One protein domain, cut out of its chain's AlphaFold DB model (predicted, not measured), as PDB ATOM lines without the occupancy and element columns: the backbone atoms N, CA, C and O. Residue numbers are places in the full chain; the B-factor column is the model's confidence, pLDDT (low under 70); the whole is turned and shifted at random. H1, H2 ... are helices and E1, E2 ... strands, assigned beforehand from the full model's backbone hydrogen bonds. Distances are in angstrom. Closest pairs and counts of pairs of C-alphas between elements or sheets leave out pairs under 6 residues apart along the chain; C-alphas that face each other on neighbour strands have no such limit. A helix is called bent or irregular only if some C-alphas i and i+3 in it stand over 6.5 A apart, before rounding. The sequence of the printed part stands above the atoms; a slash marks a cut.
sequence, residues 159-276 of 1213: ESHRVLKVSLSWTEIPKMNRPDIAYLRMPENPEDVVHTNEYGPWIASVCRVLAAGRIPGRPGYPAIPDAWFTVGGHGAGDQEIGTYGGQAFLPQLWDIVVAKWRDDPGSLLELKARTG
ATOM      1  N   GLU A 159      74.732  96.306 209.511       81.00
ATOM      2  CA  GLU A 159      75.465  95.970 208.279       81.00
ATOM      3  C   GLU A 159      74.674  96.242 206.982       81.00
ATOM      4  O   GLU A 159      75.264  96.630 205.970       81.00
ATOM      5  N   SER A 160      73.343  96.090 206.993       81.44
ATOM      6  CA  SER A 160      72.492  96.290 205.809       81.44
ATOM      7  C   SER A 160      72.395  97.758 205.384       81.44
ATOM      8  O   SER A 160      72.226  98.053 204.200       81.44
ATOM      9  N   HIS A 161      72.600  98.685 206.325       82.00
ATOM     10  CA  HIS A 161      72.579 100.125 206.078       82.00
ATOM     11  C   HIS A 161      73.851 100.627 205.366       82.00
ATOM     12  O   HIS A 161      73.854 101.734 204.823       82.00
ATOM     13  N   ARG A 162      74.923  99.814 205.341       87.81
ATOM     14  CA  ARG A 162      76.210 100.093 204.666       87.81
ATOM     15  C   ARG A 162      76.831 101.437 205.091       87.81
ATOM     16  O   ARG A 162      77.342 102.202 204.274       87.81
ATOM     17  N   VAL A 163      76.783 101.710 206.395       88.75
ATOM     18  CA  VAL A 163      77.347 102.901 207.047       88.75
ATOM     19  C   VAL A 163      78.732 102.601 207.613       88.75
ATOM     20  O   VAL A 163      78.893 101.635 208.352       88.75
ATOM     21  N   LEU A 164      79.702 103.475 207.344       91.31
ATOM     22  CA  LEU A 164      80.950 103.563 208.097       91.31
ATOM     23  C   LEU A 164      80.769 104.522 209.284       91.31
ATOM     24  O   LEU A 164      80.275 105.643 209.129       91.31
ATOM     25  N   LYS A 165      81.202 104.096 210.473       93.25
ATOM     26  CA  LYS A 165      81.211 104.931 211.681       93.25
ATOM     27  C   LYS A 165      82.504 105.742 211.712       93.25
ATOM     28  O   LYS A 165      83.583 105.171 211.586       93.25
ATOM     29  N   VAL A 166      82.413 107.056 211.894       93.06
ATOM     30  CA  VAL A 166      83.563 107.979 211.898       93.06
ATOM     31  C   VAL A 166      83.630 108.717 213.233       93.06
ATOM     32  O   VAL A 166      82.590 109.124 213.731       93.06
ATOM     33  N   SER A 167      84.814 108.914 213.809       92.81
ATOM     34  CA  SER A 167      85.045 109.734 215.013       92.81
ATOM     35  C   SER A 167      86.140 110.777 214.779       92.81
ATOM     36  O   SER A 167      86.848 110.721 213.773       92.81
ATOM     37  N   LEU A 168      86.290 111.735 215.700       88.88
ATOM     38  CA  LEU A 168      87.310 112.787 215.623       88.88
ATOM     39  C   LEU A 168      88.214 112.806 216.861       88.88
ATOM     40  O   LEU A 168      87.742 112.738 217.994       88.88
ATOM     41  N   SER A 169      89.520 112.917 216.620       88.38
ATOM     42  CA  SER A 169      90.588 112.754 217.607       88.38
ATOM     43  C   SER A 169      91.591 113.906 217.506       88.38
ATOM     44  O   SER A 169      92.338 114.030 216.537       88.38
ATOM     45  N   TRP A 170      91.587 114.784 218.500       84.88
ATOM     46  CA  TRP A 170      92.452 115.950 218.641       84.88
ATOM     47  C   TRP A 170      93.782 115.538 219.268       84.88
ATOM     48  O   TRP A 170      93.916 115.491 220.492       84.88
ATOM     49  N   THR A 171      94.780 115.233 218.437       82.06
ATOM     50  CA  THR A 171      96.064 114.690 218.917       82.06
ATOM     51  C   THR A 171      96.856 115.687 219.759       82.06
ATOM     52  O   THR A 171      97.487 115.293 220.735       82.06
ATOM     53  N   GLU A 172      96.788 116.974 219.416       76.62
ATOM     54  CA  GLU A 172      97.446 118.072 220.147       76.62
ATOM     55  C   GLU A 172      96.609 118.598 221.320       76.62
ATOM     56  O   GLU A 172      97.137 119.214 222.242       76.62
ATOM     57  N   ILE A 173      95.288 118.383 221.296       74.69
ATOM     58  CA  ILE A 173      94.360 118.952 222.279       74.69
ATOM     59  C   ILE A 173      93.393 117.869 222.797       74.69
ATOM     60  O   ILE A 173      92.184 117.989 222.597       74.69
ATOM     61  N   PRO A 174      93.854 116.823 223.521       77.69
ATOM     62  CA  PRO A 174      92.996 115.690 223.899       77.69
ATOM     63  C   PRO A 174      91.764 116.058 224.742       77.69
ATOM     64  O   PRO A 174      90.779 115.328 224.753       77.69
ATOM     65  N   LYS A 175      91.780 117.222 225.409       70.38
ATOM     66  CA  LYS A 175      90.627 117.819 226.114       70.38
ATOM     67  C   LYS A 175      89.470 118.267 225.198       70.38
ATOM     68  O   LYS A 175      88.413 118.616 225.708       70.38
ATOM     69  N   MET A 176      89.669 118.302 223.877       70.25
ATOM     70  CA  MET A 176      88.620 118.535 222.874       70.25
ATOM     71  C   MET A 176      88.009 117.236 222.331       70.25
ATOM     72  O   MET A 176      87.011 117.295 221.615       70.25
ATOM     73  N   ASN A 177      88.568 116.069 222.672       79.19
ATOM     74  CA  ASN A 177      88.000 114.787 222.267       79.19
ATOM     75  C   ASN A 177      86.601 114.617 222.854       79.19
ATOM     76  O   ASN A 177      86.405 114.712 224.066       79.19
ATOM     77  N   ARG A 178      85.643 114.306 221.983       80.81
ATOM     78  CA  ARG A 178      84.303 113.868 222.360       80.81
ATOM     79  C   ARG A 178      84.060 112.469 221.803       80.81
ATOM     80  O   ARG A 178      84.520 112.188 220.698       80.81
ATOM     81  N   PRO A 179      83.291 111.614 222.496       84.75
ATOM     82  CA  PRO A 179      82.817 110.338 221.957       84.75
ATOM     83  C   PRO A 179      81.702 110.507 220.894       84.75
ATOM     84  O   PRO A 179      80.833 109.644 220.762       84.75
ATOM     85  N   ASP A 180      81.724 111.618 220.148       88.88
ATOM     86  CA  ASP A 180      80.823 111.913 219.033       88.88
ATOM     87  C   ASP A 180      81.184 111.011 217.835       88.88
ATOM     88  O   ASP A 180      82.360 110.731 217.575       88.88
ATOM     89  N   ILE A 181      80.170 110.533 217.110       93.00
ATOM     90  CA  ILE A 181      80.310 109.598 215.986       93.00
ATOM     91  C   ILE A 181      79.446 110.083 214.820       93.00
ATOM     92  O   ILE A 181      78.255 110.301 214.999       93.00
ATOM     93  N   ALA A 182      79.999 110.179 213.615       92.19
ATOM     94  CA  ALA A 182      79.247 110.425 212.386       92.19
ATOM     95  C   ALA A 182      78.991 109.132 211.601       92.19
ATOM     96  O   ALA A 182      79.783 108.188 211.648       92.19
ATOM     97  N   TYR A 183      77.892 109.110 210.848       91.69
ATOM     98  CA  TYR A 183      77.471 108.001 209.996       91.69
ATOM     99  C   TYR A 183      77.626 108.374 208.516       91.69
ATOM    100  O   TYR A 183      76.753 108.997 207.908       91.69
ATOM    101  N   LEU A 184      78.763 107.976 207.940       89.00
ATOM    102  CA  LEU A 184      79.076 108.135 206.520       89.00
ATOM    103  C   LEU A 184      78.493 106.945 205.745       89.00
ATOM    104  O   LEU A 184      78.908 105.805 205.960       89.00
ATOM    105  N   ARG A 185      77.532 107.183 204.849       85.56
ATOM    106  CA  ARG A 185      76.924 106.111 204.051       85.56
ATOM    107  C   ARG A 185      77.802 105.783 202.846       85.56
ATOM    108  O   ARG A 185      78.136 106.664 202.057       85.56
ATOM    109  N   MET A 186      78.141 104.511 202.668       86.06
ATOM    110  CA  MET A 186      78.986 104.068 201.560       86.06
ATOM    111  C   MET A 186      78.106 103.687 200.352       86.06
ATOM    112  O   MET A 186      77.209 102.856 200.511       86.06
ATOM    113  N   PRO A 187      78.313 104.240 199.139       82.31
ATOM    114  CA  PRO A 187      77.556 103.845 197.940       82.31
ATOM    115  C   PRO A 187      77.854 102.401 197.506       82.31
ATOM    116  O   PRO A 187      78.767 101.769 198.036       82.31
ATOM    117  N   GLU A 188      77.066 101.841 196.582       81.75
ATOM    118  CA  GLU A 188      77.147 100.438 196.127       81.75
ATOM    119  C   GLU A 188      78.570 100.044 195.703       81.75
ATOM    120  O   GLU A 188      79.122  99.084 196.245       81.75
ATOM    121  N   ASN A 189      79.185 100.856 194.837       79.31
ATOM    122  CA  ASN A 189      80.579 100.740 194.416       79.31
ATOM    123  C   ASN A 189      81.365 101.956 194.945       79.31
ATOM    124  O   ASN A 189      81.449 102.975 194.258       79.31
ATOM    125  N   PRO A 190      81.932 101.909 196.160       81.50
ATOM    126  CA  PRO A 190      82.617 103.070 196.725       81.50
ATOM    127  C   PRO A 190      83.983 103.330 196.064       81.50
ATOM    128  O   PRO A 190      84.477 104.450 196.106       81.50
ATOM    129  N   GLU A 191      84.552 102.323 195.397       77.81
ATOM    130  CA  GLU A 191      85.766 102.407 194.566       77.81
ATOM    131  C   GLU A 191      85.543 103.220 193.272       77.81
ATOM    132  O   GLU A 191      86.481 103.817 192.747       77.81
ATOM    133  N   ASP A 192      84.293 103.287 192.795       70.44
ATOM    134  CA  ASP A 192      83.881 104.078 191.627       70.44
ATOM    135  C   ASP A 192      83.520 105.539 192.002       70.44
ATOM    136  O   ASP A 192      83.179 106.342 191.133       70.44
ATOM    137  N   VAL A 193      83.600 105.926 193.286       68.50
ATOM    138  CA  VAL A 193      83.428 107.326 193.726       68.50
ATOM    139  C   VAL A 193      84.742 108.074 193.523       68.50
ATOM    140  O   VAL A 193      85.591 108.161 194.409       68.50
ATOM    141  N   VAL A 194      84.921 108.634 192.332       62.50
ATOM    142  CA  VAL A 194      86.198 109.250 191.945       62.50
ATOM    143  C   VAL A 194      86.216 110.780 192.146       62.50
ATOM    144  O   VAL A 194      87.268 111.423 192.083       62.50
ATOM    145  N   HIS A 195      85.060 111.392 192.409       70.44
ATOM    146  CA  HIS A 195      84.814 112.803 192.097       70.44
ATOM    147  C   HIS A 195      84.798 113.731 193.329       70.44
ATOM    148  O   HIS A 195      83.978 113.601 194.237       70.44
ATOM    149  N   THR A 196      85.677 114.741 193.330       64.19
ATOM    150  CA  THR A 196      85.893 115.680 194.446       64.19
ATOM    151  C   THR A 196      84.678 116.540 194.766       64.19
ATOM    152  O   THR A 196      84.489 116.932 195.914       64.19
ATOM    153  N   ASN A 197      83.854 116.850 193.761       73.00
ATOM    154  CA  ASN A 197      82.646 117.652 193.945       73.00
ATOM    155  C   ASN A 197      81.456 116.860 194.506       73.00
ATOM    156  O   ASN A 197      80.448 117.478 194.827       73.00
ATOM    157  N   GLU A 198      81.566 115.535 194.641       71.12
ATOM    158  CA  GLU A 198      80.540 114.716 195.291       71.12
ATOM    159  C   GLU A 198      80.836 114.582 196.790       71.12
ATOM    160  O   GLU A 198      80.017 114.994 197.605       71.12
ATOM    161  N   TYR A 199      82.031 114.117 197.180       71.44
ATOM    162  CA  TYR A 199      82.346 113.871 198.597       71.44
ATOM    163  C   TYR A 199      82.733 115.105 199.435       71.44
ATOM    164  O   TYR A 199      82.905 114.983 200.648       71.44
ATOM    165  N   GLY A 200      82.859 116.296 198.842       70.19
ATOM    166  CA  GLY A 200      83.098 117.541 199.589       70.19
ATOM    167  C   GLY A 200      81.983 117.833 200.609       70.19
ATOM    168  O   GLY A 200      82.246 117.819 201.814       70.19
ATOM    169  N   PRO A 201      80.719 117.993 200.166       70.19
ATOM    170  CA  PRO A 201      79.551 118.069 201.052       70.19
ATOM    171  C   PRO A 201      79.443 116.899 202.041       70.19
ATOM    172  O   PRO A 201      78.956 117.075 203.161       70.19
ATOM    173  N   TRP A 202      79.924 115.710 201.661       77.25
ATOM    174  CA  TRP A 202      79.862 114.524 202.514       77.25
ATOM    175  C   TRP A 202      80.777 114.666 203.725       77.25
ATOM    176  O   TRP A 202      80.338 114.553 204.868       77.25
ATOM    177  N   ILE A 203      82.055 114.969 203.497       76.75
ATOM    178  CA  ILE A 203      83.008 115.101 204.597       76.75
ATOM    179  C   ILE A 203      82.785 116.406 205.366       76.75
ATOM    180  O   ILE A 203      82.986 116.412 206.576       76.75
ATOM    181  N   ALA A 204      82.249 117.461 204.746       72.94
ATOM    182  CA  ALA A 204      81.730 118.618 205.479       72.94
ATOM    183  C   ALA A 204      80.596 118.232 206.457       72.94
ATOM    184  O   ALA A 204      80.566 118.727 207.582       72.94
ATOM    185  N   SER A 205      79.713 117.300 206.080       76.38
ATOM    186  CA  SER A 205      78.639 116.785 206.947       76.38
ATOM    187  C   SER A 205      79.163 115.849 208.049       76.38
ATOM    188  O   SER A 205      78.758 115.971 209.203       76.38
ATOM    189  N   VAL A 206      80.144 114.988 207.749       84.25
ATOM    190  CA  VAL A 206      80.893 114.224 208.773       84.25
ATOM    191  C   VAL A 206      81.561 115.172 209.775       84.25
ATOM    192  O   VAL A 206      81.433 114.993 210.984       84.25
ATOM    193  N   CYS A 207      82.230 116.219 209.284       80.31
ATOM    194  CA  CYS A 207      82.862 117.229 210.127       80.31
ATOM    195  C   CYS A 207      81.828 118.013 210.940       80.31
ATOM    196  O   CYS A 207      82.101 118.304 212.092       80.31
ATOM    197  N   ARG A 208      80.630 118.295 210.413       78.44
ATOM    198  CA  ARG A 208      79.531 118.938 211.159       78.44
ATOM    199  C   ARG A 208      79.082 118.111 212.368       78.44
ATOM    200  O   ARG A 208      78.946 118.644 213.468       78.44
ATOM    201  N   VAL A 209      78.890 116.806 212.181       85.75
ATOM    202  CA  VAL A 209      78.484 115.898 213.267       85.75
ATOM    203  C   VAL A 209      79.608 115.716 214.297       85.75
ATOM    204  O   VAL A 209      79.317 115.541 215.475       85.75
ATOM    205  N   LEU A 210      80.884 115.829 213.915       86.12
ATOM    206  CA  LEU A 210      82.033 115.605 214.811       86.12
ATOM    207  C   LEU A 210      82.658 116.867 215.431       86.12
ATOM    208  O   LEU A 210      83.279 116.789 216.490       86.12
ATOM    209  N   ALA A 211      82.515 118.026 214.792       78.88
ATOM    210  CA  ALA A 211      83.018 119.300 215.282       78.88
ATOM    211  C   ALA A 211      82.007 119.929 216.241       78.88
ATOM    212  O   ALA A 211      80.907 120.311 215.846       78.88
ATOM    213  N   ALA A 212      82.392 120.060 217.505       66.19
ATOM    214  CA  ALA A 212      81.567 120.727 218.496       66.19
ATOM    215  C   ALA A 212      81.781 122.244 218.497       66.19
ATOM    216  O   ALA A 212      82.916 122.711 218.596       66.19
ATOM    217  N   GLY A 213      80.678 122.995 218.506       54.97
ATOM    218  CA  GLY A 213      80.680 124.444 218.649       54.97
ATOM    219  C   GLY A 213      79.962 125.157 217.509       54.97
ATOM    220  O   GLY A 213      80.349 125.063 216.344       54.97
ATOM    221  N   ARG A 214      78.952 125.950 217.871       45.56
ATOM    222  CA  ARG A 214      78.387 126.986 217.003       45.56
ATOM    223  C   ARG A 214      79.392 128.105 216.749       45.56
ATOM    224  O   ARG A 214      80.057 128.573 217.673       45.56
ATOM    225  N   ILE A 215      79.366 128.640 215.533       42.59
ATOM    226  CA  ILE A 215      79.839 130.000 215.267       42.59
ATOM    227  C   ILE A 215      78.821 130.973 215.905       42.59
ATOM    228  O   ILE A 215      77.628 130.883 215.597       42.59
ATOM    229  N   PRO A 216      79.218 131.908 216.791       37.12
ATOM    230  CA  PRO A 216      78.294 132.903 217.332       37.12
ATOM    231  C   PRO A 216      77.637 133.713 216.205       37.12
ATOM    232  O   PRO A 216      78.320 134.239 215.333       37.12
ATOM    233  N   GLY A 217      76.304 133.785 216.200       36.75
ATOM    234  CA  GLY A 217      75.531 134.401 215.111       36.75
ATOM    235  C   GLY A 217      75.179 133.469 213.942       36.75
ATOM    236  O   GLY A 217      74.399 133.873 213.085       36.75
ATOM    237  N   ARG A 218      75.661 132.217 213.915       38.31
ATOM    238  CA  ARG A 218      75.188 131.176 212.984       38.31
ATOM    239  C   ARG A 218      74.845 129.870 213.723       38.31
ATOM    240  O   ARG A 218      75.731 129.046 213.955       38.31
ATOM    241  N   PRO A 219      73.569 129.648 214.091       33.31
ATOM    242  CA  PRO A 219      73.050 128.300 214.343       33.31
ATOM    243  C   PRO A 219      73.320 127.375 213.148       33.31
ATOM    244  O   PRO A 219      73.457 127.859 212.026       33.31
ATOM    245  N   GLY A 220      73.387 126.061 213.377       34.69
ATOM    246  CA  GLY A 220      73.461 125.048 212.313       34.69
ATOM    247  C   GLY A 220      74.776 124.938 211.544       34.69
ATOM    248  O   GLY A 220      75.242 123.819 211.313       34.69
ATOM    249  N   TYR A 221      75.411 126.064 211.201       39.19
ATOM    250  CA  TYR A 221      76.787 126.072 210.722       39.19
ATOM    251  C   TYR A 221      77.683 125.510 211.827       39.19
ATOM    252  O   TYR A 221      77.788 126.129 212.895       39.19
ATOM    253  N   PRO A 222      78.368 124.379 211.590       41.50
ATOM    254  CA  PRO A 222      79.430 123.991 212.490       41.50
ATOM    255  C   PRO A 222      80.499 125.080 212.434       41.50
ATOM    256  O   PRO A 222      80.759 125.663 211.371       41.50
ATOM    257  N   ALA A 223      81.201 125.292 213.540       50.19
ATOM    258  CA  ALA A 223      82.593 125.673 213.419       50.19
ATOM    259  C   ALA A 223      83.293 124.531 212.666       50.19
ATOM    260  O   ALA A 223      83.725 123.560 213.282       50.19
ATOM    261  N   ILE A 224      83.354 124.623 211.327       53.34
ATOM    262  CA  ILE A 224      84.308 123.853 210.530       53.34
ATOM    263  C   ILE A 224      85.660 124.188 211.153       53.34
ATOM    264  O   ILE A 224      86.075 125.345 211.037       53.34
ATOM    265  N   PRO A 225      86.298 123.265 211.893       55.34
ATOM    266  CA  PRO A 225      87.378 123.680 212.760       55.34
ATOM    267  C   PRO A 225      88.558 124.138 211.918       55.34
ATOM    268  O   PRO A 225      88.784 123.591 210.834       55.34
ATOM    269  N   ASP A 226      89.322 125.106 212.426       61.84
ATOM    270  CA  ASP A 226      90.550 125.566 211.771       61.84
ATOM    271  C   ASP A 226      91.676 124.548 212.030       61.84
ATOM    272  O   ASP A 226      92.641 124.761 212.766       61.84
ATOM    273  N   ALA A 227      91.433 123.342 211.519       69.12
ATOM    274  CA  ALA A 227      92.143 122.121 211.821       69.12
ATOM    275  C   ALA A 227      92.354 121.299 210.551       69.12
ATOM    276  O   ALA A 227      91.498 121.192 209.666       69.12
ATOM    277  N   TRP A 228      93.527 120.688 210.499       76.38
ATOM    278  CA  TRP A 228      93.941 119.748 209.479       76.38
ATOM    279  C   TRP A 228      93.520 118.338 209.887       76.38
ATOM    280  O   TRP A 228      93.925 117.854 210.943       76.38
ATOM    281  N   PHE A 229      92.721 117.676 209.055       79.75
ATOM    282  CA  PHE A 229      92.257 116.309 209.271       79.75
ATOM    283  C   PHE A 229      93.094 115.305 208.477       79.75
ATOM    284  O   PHE A 229      93.101 115.355 207.245       79.75
ATOM    285  N   THR A 230      93.748 114.361 209.160       85.50
ATOM    286  CA  THR A 230      94.362 113.164 208.542       85.50
ATOM    287  C   THR A 230      93.543 111.915 208.884       85.50
ATOM    288  O   THR A 230      92.790 111.900 209.860       85.50
ATOM    289  N   VAL A 231      93.635 110.859 208.068       86.94
ATOM    290  CA  VAL A 231      92.915 109.597 208.329       86.94
ATOM    291  C   VAL A 231      93.765 108.680 209.211       86.94
ATOM    292  O   VAL A 231      94.876 108.283 208.848       86.94
ATOM    293  N   GLY A 232      93.233 108.325 210.381       83.44
ATOM    294  CA  GLY A 232      93.916 107.533 211.397       83.44
ATOM    295  C   GLY A 232      94.285 106.129 210.913       83.44
ATOM    296  O   GLY A 232      93.424 105.323 210.560       83.44
ATOM    297  N   GLY A 233      95.588 105.833 210.945       75.62
ATOM    298  CA  GLY A 233      96.170 104.531 210.601       75.62
ATOM    299  C   GLY A 233      97.114 104.555 209.396       75.62
ATOM    300  O   GLY A 233      97.922 103.638 209.253       75.62
ATOM    301  N   HIS A 234      97.078 105.600 208.562       68.50
ATOM    302  CA  HIS A 234      97.870 105.648 207.332       68.50
ATOM    303  C   HIS A 234      99.170 106.465 207.468       68.50
ATOM    304  O   HIS A 234      99.170 107.679 207.294       68.50
ATOM    305  N   GLY A 235     100.297 105.774 207.684       56.72
ATOM    306  CA  GLY A 235     101.652 106.297 207.444       56.72
ATOM    307  C   GLY A 235     102.124 107.426 208.370       56.72
ATOM    308  O   GLY A 235     102.099 108.588 207.985       56.72
ATOM    309  N   ALA A 236     102.643 107.084 209.552       52.56
ATOM    310  CA  ALA A 236     103.210 108.063 210.483       52.56
ATOM    311  C   ALA A 236     104.514 108.702 209.950       52.56
ATOM    312  O   ALA A 236     105.516 108.004 209.771       52.56
ATOM    313  N   GLY A 237     104.509 110.023 209.741       61.03
ATOM    314  CA  GLY A 237     105.678 110.830 209.356       61.03
ATOM    315  C   GLY A 237     105.330 112.042 208.479       61.03
ATOM    316  O   GLY A 237     104.159 112.305 208.215       61.03
ATOM    317  N   ASP A 238     106.357 112.736 207.976       52.19
ATOM    318  CA  ASP A 238     106.323 113.991 207.184       52.19
ATOM    319  C   ASP A 238     105.562 113.924 205.829       52.19
ATOM    320  O   ASP A 238     105.745 114.770 204.950       52.19
ATOM    321  N   GLN A 239     104.760 112.882 205.600       63.22
ATOM    322  CA  GLN A 239     103.945 112.667 204.399       63.22
ATOM    323  C   GLN A 239     102.480 112.327 204.728       63.22
ATOM    324  O   GLN A 239     101.765 111.831 203.857       63.22
ATOM    325  N   GLU A 240     102.010 112.600 205.953       70.88
ATOM    326  CA  GLU A 240     100.582 112.517 206.281       70.88
ATOM    327  C   GLU A 240      99.763 113.473 205.396       70.88
ATOM    328  O   GLU A 240      99.750 114.693 205.572       70.88
ATOM    329  N   ILE A 241      99.052 112.891 204.429       72.75
ATOM    330  CA  ILE A 241      98.063 113.591 203.612       72.75
ATOM    331  C   ILE A 241      96.861 113.923 204.504       72.75
ATOM    332  O   ILE A 241      96.394 113.085 205.278       72.75
ATOM    333  N   GLY A 242      96.340 115.139 204.371       73.31
ATOM    334  CA  GLY A 242      95.151 115.586 205.083       73.31
ATOM    335  C   GLY A 242      94.433 116.716 204.362       73.31
ATOM    336  O   GLY A 242      94.788 117.082 203.241       73.31
ATOM    337  N   THR A 243      93.389 117.234 204.998       70.12
ATOM    338  CA  THR A 243      92.520 118.275 204.444       70.12
ATOM    339  C   THR A 243      92.031 119.229 205.526       70.12
ATOM    340  O   THR A 243      91.835 118.820 206.669       70.12
ATOM    341  N   TYR A 244      91.778 120.487 205.174       68.62
ATOM    342  CA  TYR A 244      91.088 121.416 206.061       68.62
ATOM    343  C   TYR A 244      89.577 121.203 206.015       68.62
ATOM    344  O   TYR A 244      88.960 121.239 204.947       68.62
ATOM    345  N   GLY A 245      88.963 121.031 207.187       58.69
ATOM    346  CA  GLY A 245      87.537 121.303 207.373       58.69
ATOM    347  C   GLY A 245      86.531 120.443 206.588       58.69
ATOM    348  O   GLY A 245      85.352 120.781 206.552       58.69
ATOM    349  N   GLY A 246      86.973 119.398 205.882       55.50
ATOM    350  CA  GLY A 246      86.155 118.668 204.902       55.50
ATOM    351  C   GLY A 246      85.880 119.428 203.593       55.50
ATOM    352  O   GLY A 246      85.365 118.839 202.648       55.50
ATOM    353  N   GLN A 247      86.290 120.696 203.492       55.91
ATOM    354  CA  GLN A 247      86.081 121.577 202.330       55.91
ATOM    355  C   GLN A 247      86.820 121.091 201.074       55.91
ATOM    356  O   GLN A 247      86.470 121.445 199.949       55.91
ATOM    357  N   ALA A 248      87.878 120.307 201.281       59.97
ATOM    358  CA  ALA A 248      88.817 119.890 200.257       59.97
ATOM    359  C   ALA A 248      89.256 118.443 200.468       59.97
ATOM    360  O   ALA A 248      90.457 118.152 200.494       59.97
ATOM    361  N   PHE A 249      88.310 117.535 200.719       65.81
ATOM    362  CA  PHE A 249      88.653 116.120 200.816       65.81
ATOM    363  C   PHE A 249      89.347 115.663 199.521       65.81
ATOM    364  O   PHE A 249      89.113 116.205 198.438       65.81
ATOM    365  N   LEU A 250      90.272 114.718 199.646       70.06
ATOM    366  CA  LEU A 250      91.183 114.335 198.571       70.06
ATOM    367  C   LEU A 250      90.862 112.909 198.116       70.06
ATOM    368  O   LEU A 250      90.545 112.089 198.980       70.06
ATOM    369  N   PRO A 251      91.027 112.563 196.822       71.69
ATOM    370  CA  PRO A 251      90.788 111.197 196.349       71.69
ATOM    371  C   PRO A 251      91.569 110.170 197.174       71.69
ATOM    372  O   PRO A 251      90.997 109.206 197.657       71.69
ATOM    373  N   GLN A 252      92.831 110.482 197.489       76.31
ATOM    374  CA  GLN A 252      93.721 109.624 198.275       76.31
ATOM    375  C   GLN A 252      93.217 109.369 199.704       76.31
ATOM    376  O   GLN A 252      93.542 108.344 200.291       76.31
ATOM    377  N   LEU A 253      92.443 110.293 200.286       79.50
ATOM    378  CA  LEU A 253      91.810 110.077 201.588       79.50
ATOM    379  C   LEU A 253      90.565 109.197 201.444       79.50
ATOM    380  O   LEU A 253      90.323 108.358 202.308       79.50
ATOM    381  N   TRP A 254      89.816 109.334 200.346       83.88
ATOM    382  CA  TRP A 254      88.697 108.446 200.032       83.88
ATOM    383  C   TRP A 254      89.171 107.007 199.809       83.88
ATOM    384  O   TRP A 254      88.620 106.096 200.415       83.88
ATOM    385  N   ASP A 255      90.255 106.800 199.060       82.88
ATOM    386  CA  ASP A 255      90.835 105.474 198.812       82.88
ATOM    387  C   ASP A 255      91.183 104.742 200.135       82.88
ATOM    388  O   ASP A 255      90.913 103.547 200.286       82.88
ATOM    389  N   ILE A 256      91.679 105.471 201.149       85.94
ATOM    390  CA  ILE A 256      91.943 104.948 202.506       85.94
ATOM    391  C   ILE A 256      90.639 104.631 203.260       85.94
ATOM    392  O   ILE A 256      90.545 103.594 203.921       85.94
ATOM    393  N   VAL A 257      89.623 105.499 203.163       88.38
ATOM    394  CA  VAL A 257      88.290 105.280 203.757       88.38
ATOM    395  C   VAL A 257      87.630 104.025 203.180       88.38
ATOM    396  O   VAL A 257      87.114 103.200 203.933       88.38
ATOM    397  N   VAL A 258      87.703 103.839 201.859       89.25
ATOM    398  CA  VAL A 258      87.173 102.663 201.160       89.25
ATOM    399  C   VAL A 258      87.935 101.400 201.533       89.25
ATOM    400  O   VAL A 258      87.302 100.384 201.811       89.25
ATOM    401  N   ALA A 259      89.271 101.448 201.592       89.38
ATOM    402  CA  ALA A 259      90.073 100.307 202.027       89.38
ATOM    403  C   ALA A 259      89.689  99.860 203.447       89.38
ATOM    404  O   ALA A 259      89.356  98.694 203.649       89.38
ATOM    405  N   LYS A 260      89.631 100.795 204.405       90.00
ATOM    406  CA  LYS A 260      89.254 100.487 205.790       90.00
ATOM    407  C   LYS A 260      87.820  99.963 205.916       90.00
ATOM    408  O   LYS A 260      87.604  98.996 206.639       90.00
ATOM    409  N   TRP A 261      86.859 100.547 205.197       90.44
ATOM    410  CA  TRP A 261      85.481 100.045 205.186       90.44
ATOM    411  C   TRP A 261      85.357  98.662 204.529       90.44
ATOM    412  O   TRP A 261      84.525  97.868 204.953       90.44
ATOM    413  N   ARG A 262      86.182  98.340 203.523       90.25
ATOM    414  CA  ARG A 262      86.209  97.003 202.906       90.25
ATOM    415  C   ARG A 262      86.791  95.948 203.855       90.25
ATOM    416  O   ARG A 262      86.298  94.823 203.871       90.25
ATOM    417  N   ASP A 263      87.825  96.310 204.614       91.69
ATOM    418  CA  ASP A 263      88.520  95.404 205.535       91.69
ATOM    419  C   ASP A 263      87.712  95.142 206.821       91.69
ATOM    420  O   ASP A 263      87.671  94.006 207.297       91.69
ATOM    421  N   ASP A 264      87.039  96.166 207.364       90.31
ATOM    422  CA  ASP A 264      86.077  96.044 208.468       90.31
ATOM    423  C   ASP A 264      84.982  97.136 208.373       90.31
ATOM    424  O   ASP A 264      85.191  98.268 208.838       90.31
ATOM    425  N   PRO A 265      83.794  96.807 207.818       86.25
ATOM    426  CA  PRO A 265      82.670  97.738 207.693       86.25
ATOM    427  C   PRO A 265      82.133  98.270 209.027       86.25
ATOM    428  O   PRO A 265      81.534  99.345 209.055       86.25
ATOM    429  N   GLY A 266      82.317  97.524 210.123       83.50
ATOM    430  CA  GLY A 266      81.873  97.909 211.463       83.50
ATOM    431  C   GLY A 266      82.877  98.789 212.211       83.50
ATOM    432  O   GLY A 266      82.524  99.369 213.243       83.50
ATOM    433  N   SER A 267      84.112  98.899 211.707       88.81
ATOM    434  CA  SER A 267      85.194  99.621 212.375       88.81
ATOM    435  C   SER A 267      84.947 101.128 212.480       88.81
ATOM    436  O   SER A 267      84.338 101.767 211.621       88.81
ATOM    437  N   LEU A 268      85.487 101.722 213.547       90.62
ATOM    438  CA  LEU A 268      85.475 103.167 213.746       90.62
ATOM    439  C   LEU A 268      86.629 103.817 212.967       90.62
ATOM    440  O   LEU A 268      87.809 103.580 213.253       90.62
ATOM    441  N   LEU A 269      86.305 104.643 211.976       92.81
ATOM    442  CA  LEU A 269      87.241 105.511 211.265       92.81
ATOM    443  C   LEU A 269      87.605 106.717 212.146       92.81
ATOM    444  O   LEU A 269      86.852 107.677 212.228       92.81
ATOM    445  N   GLU A 270      88.772 106.681 212.783       91.75
ATOM    446  CA  GLU A 270      89.336 107.851 213.465       91.75
ATOM    447  C   GLU A 270      89.833 108.874 212.425       91.75
ATOM    448  O   GLU A 270      90.741 108.579 211.645       91.75
ATOM    449  N   LEU A 271      89.275 110.083 212.429       89.69
ATOM    450  CA  LEU A 271      89.896 111.268 211.835       89.69
ATOM    451  C   LEU A 271      90.759 111.958 212.895       89.69
ATOM    452  O   LEU A 271      90.341 112.092 214.045       89.69
ATOM    453  N   LYS A 272      91.950 112.423 212.517       88.50
ATOM    454  CA  LYS A 272      92.882 113.106 213.422       88.50
ATOM    455  C   LYS A 272      92.930 114.595 213.130       88.50
ATOM    456  O   LYS A 272      93.370 114.980 212.052       88.50
ATOM    457  N   ALA A 273      92.491 115.408 214.084       84.25
ATOM    458  CA  ALA A 273      92.537 116.862 214.024       84.25
ATOM    459  C   ALA A 273      93.875 117.396 214.547       84.25
ATOM    460  O   ALA A 273      94.274 117.099 215.678       84.25
ATOM    461  N   ARG A 274      94.520 118.230 213.728       78.31
ATOM    462  CA  ARG A 274      95.736 118.983 214.049       78.31
ATOM    463  C   ARG A 274      95.494 120.485 213.939       78.31
ATOM    464  O   ARG A 274      94.895 120.937 212.966       78.31
ATOM    465  N   THR A 275      95.987 121.255 214.900       69.38
ATOM    466  CA  THR A 275      95.903 122.728 214.970       69.38
ATOM    467  C   THR A 275      97.251 123.416 214.740       69.38
ATOM    468  O   THR A 275      97.295 124.610 214.434       69.38
ATOM    469  N   GLY A 276      98.367 122.688 214.843       65.38
ATOM    470  CA  GLY A 276      99.689 123.239 214.592       65.38
ATOM    471  C   GLY A 276     100.864 122.266 214.656       65.38
ATOM    472  O   GLY A 276     100.687 121.066 214.824       65.38
TER     473      GLY A 276
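Overview. This is residues 159 to 276 of the 1213 residues of an uncharacterized protein of Myceliophthora thermophila (strain ATCC 42464 / BCRC 31852 / DSM 1799) (UniProt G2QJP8). A strongly twisted sheet of five strands, curled like part of a barrel, has one helix, H2, packed over one face and a second helix, H1, beside its strands at the edge strand E2. H2 crosses over the sheet, H1 lies beside the edge strand E2, and the short strand E3 lies away from the sheet at one end of the domain. The printed part has 118 residues, with the named elements E1, E2, H1, E3, E4, E5, H2 and E6 along the chain, a mixed class of helices and strands. The sheet is mixed, in the order E2, E1, E6, E4, E5. The whole is compact, with a radius of gyration of the C-alphas of 13.9 A and spans of 39 by 34 by 26 A.

Along the chain. E1, residues 163 to 170, begins at C-alpha 163 (77.347, 102.901, 207.047) and is 23.1 A long. E2 has residues 181 to 185. H1, residues 196 to 210, is 20.7 A long and only just irregular: C-alphas 198 and 201 are 6.7 A apart. E3 has residues 218 to 222, E4 residues 228 to 231 and E5 residues 242 to 244. H2, residues 251 to 263, is 18.4 A long. E6, residues 268 to 274, is 18.9 A long and ends at C-alpha 274 (95.736, 118.983, 214.049).

Arrangement. E1 and E6 are parallel, with N 169 and O 271 at 2.8 A. E1 and E2 form an antiparallel hairpin, with N 166 and O 182 at 2.9 A. E6 and E4 are antiparallel, with N 272 and O 230 at 2.8 A. E4 and E5 form an antiparallel hairpin, with N 229 and O 243 at 2.8 A. E5, H2 and E6 make a split strand-helix-strand unit, two strands that run the same way with E4 between them, and its crossover is right-handed. H2 is on the sheet at a height of 8.8 A, only just over E1 with 3 C-alphas. H1 is on the sheet but only just at its level, with a height of 3.6 A; the closest C-alphas of H1 and E2 are those of Val 206 and Ala 182, 5.5 A apart. H1 and H2 are close but not clearly touching, Thr 196 and Pro 251 having the closest C-alphas at 6.9 A. E3 pairs with no named strand. Of the O i to N i+4 pairs, 9 of 11 in H1 and 8 of 9 in H2 are within hydrogen-bond range.

Size, cuts and confidence. The C-alphas farthest apart are those of Gly 217 and Asp 263, 42.2 A. The printed part has no cut and no long link. The mean pLDDT of the printed part is 74.6, and 33 residues are under 70, among them 212 to 227 and 244 to 249.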